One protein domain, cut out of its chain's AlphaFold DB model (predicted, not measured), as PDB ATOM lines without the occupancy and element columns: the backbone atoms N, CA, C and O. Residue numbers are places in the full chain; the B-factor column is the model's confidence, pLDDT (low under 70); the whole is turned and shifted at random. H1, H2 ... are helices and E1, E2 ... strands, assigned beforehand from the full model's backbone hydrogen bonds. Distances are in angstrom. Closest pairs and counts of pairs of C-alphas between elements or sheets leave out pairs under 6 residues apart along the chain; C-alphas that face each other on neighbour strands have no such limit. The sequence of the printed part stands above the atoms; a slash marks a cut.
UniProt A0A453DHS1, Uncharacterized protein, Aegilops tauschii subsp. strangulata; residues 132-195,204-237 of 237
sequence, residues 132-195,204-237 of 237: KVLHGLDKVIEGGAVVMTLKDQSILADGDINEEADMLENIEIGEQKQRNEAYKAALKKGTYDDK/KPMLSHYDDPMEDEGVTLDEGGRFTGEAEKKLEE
ATOM      1  N   LYS A 132     279.853  72.923 269.545       91.25
ATOM      2  CA  LYS A 132     278.655  72.924 268.693       91.25
ATOM      3  C   LYS A 132     277.789  74.154 268.965       91.25
ATOM      4  O   LYS A 132     277.238  74.311 270.044       91.25
ATOM      5  N   VAL A 133     277.600  75.011 267.971       89.69
ATOM      6  CA  VAL A 133     276.720  76.184 268.040       89.69
ATOM      7  C   VAL A 133     275.298  75.799 267.646       89.69
ATOM      8  O   VAL A 133     275.041  75.347 266.528       89.69
ATOM      9  N   LEU A 134     274.351  76.005 268.553       88.00
ATOM     10  CA  LEU A 134     272.923  75.813 268.339       88.00
ATOM     11  C   LEU A 134     272.270  77.118 267.877       88.00
ATOM     12  O   LEU A 134     272.568  78.199 268.380       88.00
ATOM     13  N   HIS A 135     271.326  77.001 266.943       78.50
ATOM     14  CA  HIS A 135     270.406  78.079 266.552       78.50
ATOM     15  C   HIS A 135     271.044  79.380 266.020       78.50
ATOM     16  O   HIS A 135     270.372  80.412 265.980       78.50
ATOM     17  N   GLY A 136     272.315  79.338 265.611       68.62
ATOM     18  CA  GLY A 136     273.070  80.520 265.192       68.62
ATOM     19  C   GLY A 136     272.892  80.905 263.721       68.62
ATOM     20  O   GLY A 136     272.768  82.084 263.427       68.62
ATOM     21  N   LEU A 137     272.842  79.945 262.794       72.44
ATOM     22  CA  LEU A 137     272.965  80.269 261.363       72.44
ATOM     23  C   LEU A 137     271.750  81.002 260.773       72.44
ATOM     24  O   LEU A 137     271.916  82.012 260.112       72.44
ATOM     25  N   ASP A 138     270.533  80.525 261.041       72.69
ATOM     26  CA  ASP A 138     269.297  81.064 260.436       72.69
ATOM     27  C   ASP A 138     268.798  82.353 261.120       72.69
ATOM     28  O   ASP A 138     268.019  83.128 260.573       72.69
ATOM     29  N   LYS A 139     269.236  82.596 262.361       70.50
ATOM     30  CA  LYS A 139     268.760  83.728 263.172       70.50
ATOM     31  C   LYS A 139     269.715  84.916 263.198       70.50
ATOM     32  O   LYS A 139     269.313  85.991 263.649       70.50
ATOM     33  N   VAL A 140     270.959  84.746 262.756       69.56
ATOM     34  CA  VAL A 140     271.925  85.843 262.668       69.56
ATOM     35  C   VAL A 140     271.722  86.541 261.328       69.56
ATOM     36  O   VAL A 140     272.012  85.993 260.273       69.56
ATOM     37  N   ILE A 141     271.193  87.762 261.375       66.50
ATOM     38  CA  ILE A 141     271.078  88.624 260.196       66.50
ATOM     39  C   ILE A 141     272.496  89.025 259.763       66.50
ATOM     40  O   ILE A 141     273.316  89.370 260.619       66.50
ATOM     41  N   GLU A 142     272.775  88.996 258.457       67.25
ATOM     42  CA  GLU A 142     274.059  89.392 257.865       67.25
ATOM     43  C   GLU A 142     274.554  90.732 258.454       67.25
ATOM     44  O   GLU A 142     273.854  91.747 258.424       67.25
ATOM     45  N   GLY A 143     275.750  90.722 259.054       67.69
ATOM     46  CA  GLY A 143     276.362  91.893 259.700       67.69
ATOM     47  C   GLY A 143     275.985  92.133 261.172       67.69
ATOM     48  O   GLY A 143     276.454  93.105 261.765       67.69
ATOM     49  N   GLY A 144     275.168  91.272 261.786       72.62
ATOM     50  CA  GLY A 144     274.840  91.325 263.213       72.62
ATOM     51  C   GLY A 144     275.780  90.482 264.080       72.62
ATOM     52  O   GLY A 144     276.000  89.307 263.807       72.62
ATOM     53  N   ALA A 145     276.292  91.054 265.174       81.56
ATOM     54  CA  ALA A 145     276.994  90.299 266.211       81.56
ATOM     55  C   ALA A 145     275.998  89.801 267.268       81.56
ATOM     56  O   ALA A 145     275.223  90.589 267.816       81.56
ATOM     57  N   VAL A 146     276.026  88.503 267.571       83.38
ATOM     58  CA  VAL A 146     275.121  87.877 268.542       83.38
ATOM     59  C   VAL A 146     275.936  87.151 269.606       83.38
ATOM     60  O   VAL A 146     276.824  86.365 269.296       83.38
ATOM     61  N   VAL A 147     275.626  87.420 270.875       88.06
ATOM     62  CA  VAL A 147     276.313  86.800 272.013       88.06
ATOM     63  C   VAL A 147     275.784  85.383 272.231       88.06
ATOM     64  O   VAL A 147     274.576  85.179 272.367       88.06
ATOM     65  N   MET A 148     276.700  84.418 272.286       88.56
ATOM     66  CA  MET A 148     276.420  83.018 272.606       88.56
ATOM     67  C   MET A 148     276.869  82.695 274.032       88.56
ATOM     68  O   MET A 148     277.838  83.262 274.535       88.56
ATOM     69  N   THR A 149     276.178  81.758 274.672       91.06
ATOM     70  CA  THR A 149     276.486  81.270 276.021       91.06
ATOM     71  C   THR A 149     276.558  79.750 276.040       91.06
ATOM     72  O   THR A 149     275.915  79.098 275.225       91.06
ATOM     73  N   LEU A 150     277.340  79.174 276.953       93.31
ATOM     74  CA  LEU A 150     277.405  77.721 277.118       93.31
ATOM     75  C   LEU A 150     276.048  77.180 277.588       93.31
ATOM     76  O   LEU A 150     275.471  77.695 278.549       93.31
ATOM     77  N   LYS A 151     275.547  76.149 276.909       91.62
ATOM     78  CA  LYS A 151     274.338  75.423 277.291       91.62
ATOM     79  C   LYS A 151     274.620  74.561 278.519       91.62
ATOM     80  O   LYS A 151     275.680  73.955 278.630       91.62
ATOM     81  N   ASP A 152     273.658  74.486 279.432       92.25
ATOM     82  CA  ASP A 152     273.770  73.632 280.615       92.25
ATOM     83  C   ASP A 152     273.747  72.146 280.207       92.25
ATOM     84  O   ASP A 152     272.769  71.666 279.624       92.25
ATOM     85  N   GLN A 153     274.837  71.428 280.486       90.81
ATOM     86  CA  GLN A 153     274.991  69.993 280.243       90.81
ATOM     87  C   GLN A 153     275.452  69.300 281.526       90.81
ATOM     88  O   GLN A 153     276.315  69.787 282.260       90.81
ATOM     89  N   SER A 154     274.885  68.122 281.794       93.06
ATOM     90  CA  SER A 154     275.359  67.283 282.890       93.06
ATOM     91  C   SER A 154     276.758  66.763 282.572       93.06
ATOM     92  O   SER A 154     276.999  66.237 281.487       93.06
ATOM     93  N   ILE A 155     277.654  66.848 283.557       91.12
ATOM     94  CA  ILE A 155     279.008  66.278 283.477       91.12
ATOM     95  C   ILE A 155     278.953  64.745 283.417       91.12
ATOM     96  O   ILE A 155     279.885  64.113 282.932       91.12
ATOM     97  N   LEU A 156     277.874  64.139 283.925       93.50
ATOM     98  CA  LEU A 156     277.681  62.692 283.923       93.50
ATOM     99  C   LEU A 156     276.481  62.307 283.060       93.50
ATOM    100  O   LEU A 156     275.394  62.869 283.229       93.50
ATOM    101  N   ALA A 157     276.668  61.302 282.215       89.56
ATOM    102  CA  ALA A 157     275.629  60.644 281.436       89.56
ATOM    103  C   ALA A 157     275.764  59.127 281.633       89.56
ATOM    104  O   ALA A 157     276.868  58.591 281.619       89.56
ATOM    105  N   ASP A 158     274.656  58.436 281.915       84.50
ATOM    106  CA  ASP A 158     274.600  56.970 282.075       84.50
ATOM    107  C   ASP A 158     275.627  56.342 283.043       84.50
ATOM    108  O   ASP A 158     275.967  55.161 282.954       84.50
ATOM    109  N   GLY A 159     276.076  57.113 284.039       86.06
ATOM    110  CA  GLY A 159     277.011  56.650 285.067       86.06
ATOM    111  C   GLY A 159     278.494  56.820 284.725       86.06
ATOM    112  O   GLY A 159     279.323  56.401 285.535       86.06
ATOM    113  N   ASP A 160     278.825  57.460 283.600       89.12
ATOM    114  CA  ASP A 160     280.187  57.869 283.234       89.12
ATOM    115  C   ASP A 160     280.245  59.362 282.850       89.12
ATOM    116  O   ASP A 160     279.236  60.071 282.911       89.12
ATOM    117  N   ILE A 161     281.442  59.857 282.531       89.69
ATOM    118  CA  ILE A 161     281.681  61.221 282.053       89.69
ATOM    119  C   ILE A 161     280.959  61.418 280.721       89.69
ATOM    120  O   ILE A 161     281.036  60.580 279.828       89.69
ATOM    121  N   ASN A 162     280.263  62.544 280.595       88.75
ATOM    122  CA  ASN A 162     279.666  62.944 279.337       88.75
ATOM    123  C   ASN A 162     280.771  63.314 278.333       88.75
ATOM    124  O   ASN A 162     281.506  64.275 278.550       88.75
ATOM    125  N   GLU A 163     280.891  62.533 277.259       88.94
ATOM    126  CA  GLU A 163     281.834  62.766 276.154       88.94
ATOM    127  C   GLU A 163     281.200  63.556 274.992       88.94
ATOM    128  O   GLU A 163     281.836  63.755 273.954       88.94
ATOM    129  N   GLU A 164     279.943  63.996 275.127       87.12
ATOM    130  CA  GLU A 164     279.312  64.887 274.153       87.12
ATOM    131  C   GLU A 164     280.056  66.224 274.067       87.12
ATOM    132  O   GLU A 164     280.549  66.753 275.062       87.12
ATOM    133  N   ALA A 165     280.110  66.794 272.861       87.81
ATOM    134  CA  ALA A 165     280.713  68.102 272.653       87.81
ATOM    135  C   ALA A 165     279.919  69.201 273.374       87.81
ATOM    136  O   ALA A 165     278.682  69.210 273.343       87.81
ATOM    137  N   ASP A 166     280.651  70.155 273.947       90.94
ATOM    138  CA  ASP A 166     280.079  71.356 274.543       90.94
ATOM    139  C   ASP A 166     279.222  72.109 273.518       90.94
ATOM    140  O   ASP A 166     279.587  72.254 272.342       90.94
ATOM    141  N   MET A 167     278.073  72.607 273.970       91.69
ATOM    142  CA  MET A 167     277.119  73.314 273.120       91.69
ATOM    143  C   MET A 167     277.010  74.801 273.474       91.69
ATOM    144  O   MET A 167     276.881  75.166 274.639       91.69
ATOM    145  N   LEU A 168     276.978  75.669 272.464       91.44
ATOM    146  CA  LEU A 168     276.706  77.100 272.595       91.44
ATOM    147  C   LEU A 168     275.278  77.420 272.155       91.44
ATOM    148  O   LEU A 168     274.834  76.998 271.094       91.44
ATOM    149  N   GLU A 169     274.576  78.212 272.951       90.00
ATOM    150  CA  GLU A 169     273.207  78.650 272.715       90.00
ATOM    151  C   GLU A 169     273.063  80.135 273.066       90.00
ATOM    152  O   GLU A 169     273.640  80.629 274.038       90.00
ATOM    153  N   ASN A 170     272.265  80.866 272.289       90.50
ATOM    154  CA  ASN A 170     271.795  82.181 272.707       90.50
ATOM    155  C   ASN A 170     270.545  82.027 273.580       90.50
ATOM    156  O   ASN A 170     269.544  81.456 273.146       90.50
ATOM    157  N   ILE A 171     270.593  82.617 274.775       88.44
ATOM    158  CA  ILE A 171     269.531  82.598 275.787       88.44
ATOM    159  C   ILE A 171     268.163  83.001 275.216       88.44
ATOM    160  O   ILE A 171     267.174  82.310 275.447       88.44
ATOM    161  N   GLU A 172     268.083  84.098 274.457       87.81
ATOM    162  CA  GLU A 172     266.802  84.607 273.946       87.81
ATOM    163  C   GLU A 172     266.181  83.637 272.932       87.81
ATOM    164  O   GLU A 172     264.979  83.348 272.954       87.81
ATOM    165  N   ILE A 173     267.027  83.098 272.057       84.31
ATOM    166  CA  ILE A 173     266.643  82.146 271.020       84.31
ATOM    167  C   ILE A 173     266.192  80.820 271.644       84.31
ATOM    168  O   ILE A 173     265.164  80.276 271.221       84.31
ATOM    169  N   GLY A 174     266.918  80.353 272.660       85.56
ATOM    170  CA  GLY A 174     266.616  79.151 273.427       85.56
ATOM    171  C   GLY A 174     265.302  79.236 274.189       85.56
ATOM    172  O   GLY A 174     264.425  78.383 274.036       85.56
ATOM    173  N   GLU A 175     265.086  80.321 274.933       89.12
ATOM    174  CA  GLU A 175     263.837  80.534 275.669       89.12
ATOM    175  C   GLU A 175     262.639  80.631 274.714       89.12
ATOM    176  O   GLU A 175     261.564  80.078 274.966       89.12
ATOM    177  N   GLN A 176     262.794  81.319 273.579       87.94
ATOM    178  CA  GLN A 176     261.734  81.390 272.579       87.94
ATOM    179  C   GLN A 176     261.408  80.006 272.003       87.94
ATOM    180  O   GLN A 176     260.229  79.689 271.820       87.94
ATOM    181  N   LYS A 177     262.421  79.170 271.755       86.56
ATOM    182  CA  LYS A 177     262.220  77.788 271.316       86.56
ATOM    183  C   LYS A 177     261.482  76.974 272.374       86.56
ATOM    184  O   LYS A 177     260.468  76.367 272.041       86.56
ATOM    185  N   GLN A 178     261.915  77.035 273.630       88.19
ATOM    186  CA  GLN A 178     261.274  76.324 274.736       88.19
ATOM    187  C   GLN A 178     259.812  76.751 274.914       88.19
ATOM    188  O   GLN A 178     258.929  75.909 275.085       88.19
ATOM    189  N   ARG A 179     259.518  78.052 274.805       91.06
ATOM    190  CA  ARG A 179     258.138  78.557 274.818       91.06
ATOM    191  C   ARG A 179     257.331  77.996 273.655       91.06
ATOM    192  O   ARG A 179     256.239  77.478 273.870       91.06
ATOM    193  N   ASN A 180     257.858  78.065 272.434       88.25
ATOM    194  CA  ASN A 180     257.185  77.541 271.245       88.25
ATOM    195  C   ASN A 180     256.932  76.032 271.339       88.25
ATOM    196  O   ASN A 180     255.867  75.559 270.944       88.25
ATOM    197  N   GLU A 181     257.886  75.279 271.876       87.50
ATOM    198  CA  GLU A 181     257.766  73.848 272.125       87.50
ATOM    199  C   GLU A 181     256.702  73.552 273.182       87.50
ATOM    200  O   GLU A 181     255.831  72.724 272.936       87.50
ATOM    201  N   ALA A 182     256.675  74.292 274.293       88.56
ATOM    202  CA  ALA A 182     255.632  74.171 275.307       88.56
ATOM    203  C   ALA A 182     254.237  74.487 274.741       88.56
ATOM    204  O   ALA A 182     253.278  73.768 275.021       88.56
ATOM    205  N   TYR A 183     254.113  75.513 273.890       88.25
ATOM    206  CA  TYR A 183     252.864  75.812 273.186       88.25
ATOM    207  C   TYR A 183     252.460  74.687 272.228       88.25
ATOM    208  O   TYR A 183     251.296  74.282 272.222       88.25
ATOM    209  N   LYS A 184     253.401  74.151 271.440       83.88
ATOM    210  CA  LYS A 184     253.143  73.011 270.547       83.88
ATOM    211  C   LYS A 184     252.743  71.768 271.339       83.88
ATOM    212  O   LYS A 184     251.762  71.133 270.974       83.88
ATOM    213  N   ALA A 185     253.434  71.449 272.429       82.38
ATOM    214  CA  ALA A 185     253.121  70.325 273.306       82.38
ATOM    215  C   ALA A 185     251.740  70.483 273.963       82.38
ATOM    216  O   ALA A 185     250.958  69.538 273.991       82.38
ATOM    217  N   ALA A 186     251.386  71.690 274.414       81.88
ATOM    218  CA  ALA A 186     250.063  71.973 274.966       81.88
ATOM    219  C   ALA A 186     248.943  71.865 273.914       81.88
ATOM    220  O   ALA A 186     247.827  71.444 274.233       81.88
ATOM    221  N   LEU A 187     249.228  72.240 272.662       80.06
ATOM    222  CA  LEU A 187     248.286  72.130 271.547       80.06
ATOM    223  C   LEU A 187     248.148  70.682 271.042       80.06
ATOM    224  O   LEU A 187     247.076  70.288 270.575       80.06
ATOM    225  N   LYS A 188     249.204  69.870 271.165       69.19
ATOM    226  CA  LYS A 188     249.239  68.455 270.784       69.19
ATOM    227  C   LYS A 188     248.440  67.589 271.770       69.19
ATOM    228  O   LYS A 188     248.979  66.909 272.634       69.19
ATOM    229  N   LYS A 189     247.119  67.530 271.587       66.50
ATOM    230  CA  LYS A 189     246.276  66.421 272.076       66.50
ATOM    231  C   LYS A 189     246.089  65.390 270.965       66.50
ATOM    232  O   LYS A 189     245.005  65.261 270.399       66.50
ATOM    233  N   GLY A 190     247.155  64.673 270.622       63.78
ATOM    234  CA  GLY A 190     247.075  63.539 269.703       63.78
ATOM    235  C   GLY A 190     246.395  62.363 270.397       63.78
ATOM    236  O   GLY A 190     247.055  61.583 271.072       63.78
ATOM    237  N   THR A 191     245.075  62.246 270.288       68.62
ATOM    238  CA  THR A 191     244.347  61.076 270.794       68.62
ATOM    239  C   THR A 191     244.073  60.090 269.671       68.62
ATOM    240  O   THR A 191     243.557  60.497 268.630       68.62
ATOM    241  N   TYR A 192     244.365  58.810 269.887       71.75
ATOM    242  CA  TYR A 192     244.044  57.743 268.945       71.75
ATOM    243  C   TYR A 192     242.654  57.155 269.219       71.75
ATOM    244  O   TYR A 192     242.228  57.048 270.373       71.75
ATOM    245  N   ASP A 193     241.959  56.785 268.142       71.00
ATOM    246  CA  ASP A 193     240.646  56.143 268.186       71.00
ATOM    247  C   ASP A 193     240.810  54.618 268.256       71.00
ATOM    248  O   ASP A 193     241.161  53.956 267.270       71.00
ATOM    249  N   ASP A 194     240.622  54.067 269.456       76.69
ATOM    250  CA  ASP A 194     240.817  52.649 269.738       76.69
ATOM    251  C   ASP A 194     239.637  51.820 269.221       76.69
ATOM    252  O   ASP A 194     238.671  51.557 269.931       76.69
ATOM    253  N   LYS A 195     239.742  51.361 267.969       78.12
ATOM    254  CA  LYS A 195     238.734  50.501 267.324       78.12
ATOM    255  C   LYS A 195     238.558  49.118 267.968       78.12
ATOM    256  O   LYS A 195     237.742  48.339 267.483       78.12
ATOM    257  N   LYS A 204     242.597  57.393 273.837       77.88
ATOM    258  CA  LYS A 204     243.912  57.224 274.486       77.88
ATOM    259  C   LYS A 204     244.936  58.203 273.888       77.88
ATOM    260  O   LYS A 204     244.935  58.383 272.668       77.88
ATOM    261  N   PRO A 205     245.795  58.852 274.697       77.69
ATOM    262  CA  PRO A 205     246.878  59.680 274.169       77.69
ATOM    263  C   PRO A 205     247.867  58.818 273.370       77.69
ATOM    264  O   PRO A 205     248.158  57.685 273.756       77.69
ATOM    265  N   MET A 206     248.352  59.342 272.243       76.00
ATOM    266  CA  MET A 206     249.412  58.707 271.458       76.00
ATOM    267  C   MET A 206     250.752  58.755 272.200       76.00
ATOM    268  O   MET A 206     250.970  59.593 273.075       76.00
ATOM    269  N   LEU A 207     251.632  57.810 271.869       79.75
ATOM    270  CA  LEU A 207     252.949  57.674 272.483       79.75
ATOM    271  C   LEU A 207     253.889  58.786 272.002       79.75
ATOM    272  O   LEU A 207     253.880  59.122 270.819       79.75
ATOM    273  N   SER A 208     254.747  59.283 272.894       78.88
ATOM    274  CA  SER A 208     255.733  60.334 272.600       78.88
ATOM    275  C   SER A 208     256.700  59.977 271.469       78.88
ATOM    276  O   SER A 208     257.192  60.863 270.795       78.88
ATOM    277  N   HIS A 209     256.941  58.691 271.196       80.12
ATOM    278  CA  HIS A 209     257.758  58.262 270.054       80.12
ATOM    279  C   HIS A 209     257.153  58.591 268.677       80.12
ATOM    280  O   HIS A 209     257.859  58.495 267.680       80.12
ATOM    281  N   TYR A 210     255.862  58.939 268.606       79.06
ATOM    282  CA  TYR A 210     255.221  59.436 267.381       79.06
ATOM    283  C   TYR A 210     255.203  60.965 267.296       79.06
ATOM    284  O   TYR A 210     254.735  61.511 266.297       79.06
ATOM    285  N   ASP A 211     255.671  61.665 268.332       72.69
ATOM    286  CA  ASP A 211     256.016  63.069 268.187       72.69
ATOM    287  C   ASP A 211     257.347  63.146 267.443       72.69
ATOM    288  O   ASP A 211     258.328  62.592 267.926       72.69
ATOM    289  N   ASP A 212     257.386  63.834 266.298       68.12
ATOM    290  CA  ASP A 212     258.654  64.169 265.640       68.12
ATOM    291  C   ASP A 212     259.508  64.985 266.623       68.12
ATOM    292  O   ASP A 212     259.129  66.129 266.939       68.12
ATOM    293  N   PRO A 213     260.629  64.438 267.133       66.12
ATOM    294  CA  PRO A 213     261.563  65.247 267.886       66.12
ATOM    295  C   PRO A 213     262.187  66.235 266.897       66.12
ATOM    296  O   PRO A 213     262.765  65.840 265.886       66.12
ATOM    297  N   MET A 214     262.053  67.536 267.163       60.34
ATOM    298  CA  MET A 214     262.916  68.513 266.500       60.34
ATOM    299  C   MET A 214     264.306  68.318 267.096       60.34
ATOM    300  O   MET A 214     264.581  68.819 268.186       60.34
ATOM    301  N   GLU A 215     265.151  67.544 266.419       62.03
ATOM    302  CA  GLU A 215     266.574  67.533 266.730       62.03
ATOM    303  C   GLU A 215     267.125  68.939 266.507       62.03
ATOM    304  O   GLU A 215     266.905  69.565 265.467       62.03
ATOM    305  N   ASP A 216     267.824  69.453 267.515       64.81
ATOM    306  CA  ASP A 216     268.549  70.706 267.376       64.81
ATOM    307  C   ASP A 216     269.802  70.461 266.543       64.81
ATOM    308  O   ASP A 216     270.881  70.129 267.051       64.81
ATOM    309  N   GLU A 217     269.641  70.608 265.229       67.31
ATOM    310  CA  GLU A 217     270.748  70.677 264.287       67.31
ATOM    311  C   GLU A 217     271.594  71.916 264.617       67.31
ATOM    312  O   GLU A 217     271.225  73.062 264.357       67.31
ATOM    313  N   GLY A 218     272.729  71.672 265.268       80.25
ATOM    314  CA  GLY A 218     273.767  72.665 265.518       80.25
ATOM    315  C   GLY A 218     274.967  72.450 264.611       80.25
ATOM    316  O   GLY A 218     275.176  71.352 264.094       80.25
ATOM    317  N   VAL A 219     275.776  73.492 264.469       86.75
ATOM    318  CA  VAL A 219     276.971  73.502 263.624       86.75
ATOM    319  C   VAL A 219     278.217  73.519 264.485       86.75
ATOM    320  O   VAL A 219     278.313  74.294 265.428       86.75
ATOM    321  N   THR A 220     279.177  72.665 264.161       88.94
ATOM    322  CA  THR A 220     280.452  72.572 264.874       88.94
ATOM    323  C   THR A 220     281.453  73.601 264.362       88.94
ATOM    324  O   THR A 220     281.557  73.810 263.149       88.94
ATOM    325  N   LEU A 221     282.204  74.199 265.284       88.69
ATOM    326  CA  LEU A 221     283.292  75.124 264.982       88.69
ATOM    327  C   LEU A 221     284.594  74.379 264.654       88.69
ATOM    328  O   LEU A 221     284.871  73.313 265.213       88.69
ATOM    329  N   ASP A 222     285.379  74.943 263.742       87.88
ATOM    330  CA  ASP A 222     286.696  74.446 263.348       87.88
ATOM    331  C   ASP A 222     287.809  74.881 264.323       87.88
ATOM    332  O   ASP A 222     287.562  75.565 265.316       87.88
ATOM    333  N   GLU A 223     289.053  74.471 264.048       85.31
ATOM    334  CA  GLU A 223     290.230  74.808 264.868       85.31
ATOM    335  C   GLU A 223     290.459  76.318 265.027       85.31
ATOM    336  O   GLU A 223     291.092  76.721 265.992       85.31
ATOM    337  N   GLY A 224     289.934  77.152 264.124       81.94
ATOM    338  CA  GLY A 224     290.028  78.610 264.201       81.94
ATOM    339  C   GLY A 224     288.809  79.280 264.839       81.94
ATOM    340  O   GLY A 224     288.705  80.508 264.789       81.94
ATOM    341  N   GLY A 225     287.864  78.509 265.390       80.00
ATOM    342  CA  GLY A 225     286.611  79.021 265.945       80.00
ATOM    343  C   GLY A 225     285.637  79.545 264.884       80.00
ATOM    344  O   GLY A 225     284.753  80.342 265.203       80.00
ATOM    345  N   ARG A 226     285.797  79.136 263.621       83.25
ATOM    346  CA  ARG A 226     284.937  79.498 262.488       83.25
ATOM    347  C   ARG A 226     283.971  78.366 262.168       83.25
ATOM    348  O   ARG A 226     284.143  77.226 262.597       83.25
ATOM    349  N   PHE A 227     282.920  78.680 261.419       81.12
ATOM    350  CA  PHE A 227     282.030  77.644 260.916       81.12
ATOM    351  C   PHE A 227     282.755  76.822 259.847       81.12
ATOM    352  O   PHE A 227     283.548  77.341 259.068       81.12
ATOM    353  N   THR A 228     282.474  75.522 259.786       75.75
ATOM    354  CA  THR A 228     282.982  74.690 258.689       75.75
ATOM    355  C   THR A 228     282.438  75.197 257.346       75.75
ATOM    356  O   THR A 228     281.298  75.654 257.271       75.75
ATOM    357  N   GLY A 229     283.223  75.111 256.267       69.44
ATOM    358  CA  GLY A 229     282.878  75.738 254.978       69.44
ATOM    359  C   GLY A 229     281.525  75.322 254.370       69.44
ATOM    360  O   GLY A 229     280.940  76.072 253.592       69.44
ATOM    361  N   GLU A 230     280.978  74.158 254.742       69.19
ATOM    362  CA  GLU A 230     279.610  73.766 254.360       69.19
ATOM    363  C   GLU A 230     278.534  74.617 255.050       69.19
ATOM    364  O   GLU A 230     277.504  74.926 254.448       69.19
ATOM    365  N   ALA A 231     278.764  75.004 256.302       69.88
ATOM    366  CA  ALA A 231     277.887  75.871 257.070       69.88
ATOM    367  C   ALA A 231     278.054  77.349 256.700       69.88
ATOM    368  O   ALA A 231     277.056  78.061 256.645       69.88
ATOM    369  N   GLU A 232     279.273  77.797 256.382       67.75
ATOM    370  CA  GLU A 232     279.503  79.156 255.868       67.75
ATOM    371  C   GLU A 232     278.764  79.384 254.547       67.75
ATOM    372  O   GLU A 232     278.108  80.406 254.373       67.75
ATOM    373  N   LYS A 233     278.762  78.393 253.647       67.69
ATOM    374  CA  LYS A 233     278.029  78.491 252.379       67.69
ATOM    375  C   LYS A 233     276.514  78.645 252.563       67.69
ATOM    376  O   LYS A 233     275.880  79.308 251.754       67.69
ATOM    377  N   LYS A 234     275.932  78.052 253.614       66.12
ATOM    378  CA  LYS A 234     274.507  78.240 253.954       66.12
ATOM    379  C   LYS A 234     274.198  79.641 254.483       66.12
ATOM    380  O   LYS A 234     273.033  80.005 254.528       66.12
ATOM    381  N   LEU A 235     275.211  80.372 254.942       64.94
ATOM    382  CA  LEU A 235     275.067  81.733 255.450       64.94
ATOM    383  C   LEU A 235     275.182  82.779 254.325       64.94
ATOM    384  O   LEU A 235     274.718  83.899 254.499       64.94
ATOM    385  N   GLU A 236     275.787  82.418 253.185       60.62
ATOM    386  CA  GLU A 236     275.960  83.286 252.006       60.62
ATOM    387  C   GLU A 236     274.815  83.165 250.970       60.62
ATOM    388  O   GLU A 236     274.736  83.978 250.048       60.62
ATOM    389  N   GLU A 237     273.933  82.161 251.096       53.22
ATOM    390  CA  GLU A 237     272.765  81.929 250.215       53.22
ATOM    391  C   GLU A 237     271.479  82.583 250.747       53.22
ATOM    392  O   GLU A 237     270.759  83.203 249.925       53.22
TER     393      GLU A 237
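AT A GLANCE: This is residues 132 to 195 and 204 to 237 of the 237 residues of an uncharacterized protein of Aegilops tauschii subsp. strangulata (UniProt A0A453DHS1). Little regular structure: loose loops from which the long helix H1 reaches out, while residues 204 to 228 come back lengthwise to the short helix H2 near the other end; the loop tip, residues 156 to 161, sticks out. The 98 printed residues have one named strand and two named helices, in the order E1, H1, H2; the class is mostly helix, with 28 residues in named elements. The whole is loose, radius of gyration of the C-alphas 17.6 A, spanning 58 by 39 by 24 A.

IN THESE COORDINATES: After residues 132 to 166, E1 is residues 167 to 169, 6.6 A long, from C-alpha 167 at (277.119, 73.314, 273.120). H1 is residues 171 to 187, 24.1 A. H2, residues 229 to 236, 10.7 A, ends at C-alpha 236 (275.960, 83.286, 252.006).

HOW THE PARTS SIT: E1 and H1 meet only through their tight link. H2 is apart from both. E1 pairs with no named strand; its residues 168 to 169 pair antiparallel with residues 149 to 150. Every O i to N i+4 pair is within hydrogen-bond range in H1, 3 of 4 in H2.

THE WHOLE: Residues 196 to 203 are not printed; C-alphas 195 and 204 are 11.1 A apart. pLDDT is under 70 in 24 residues, among them 229 to 237.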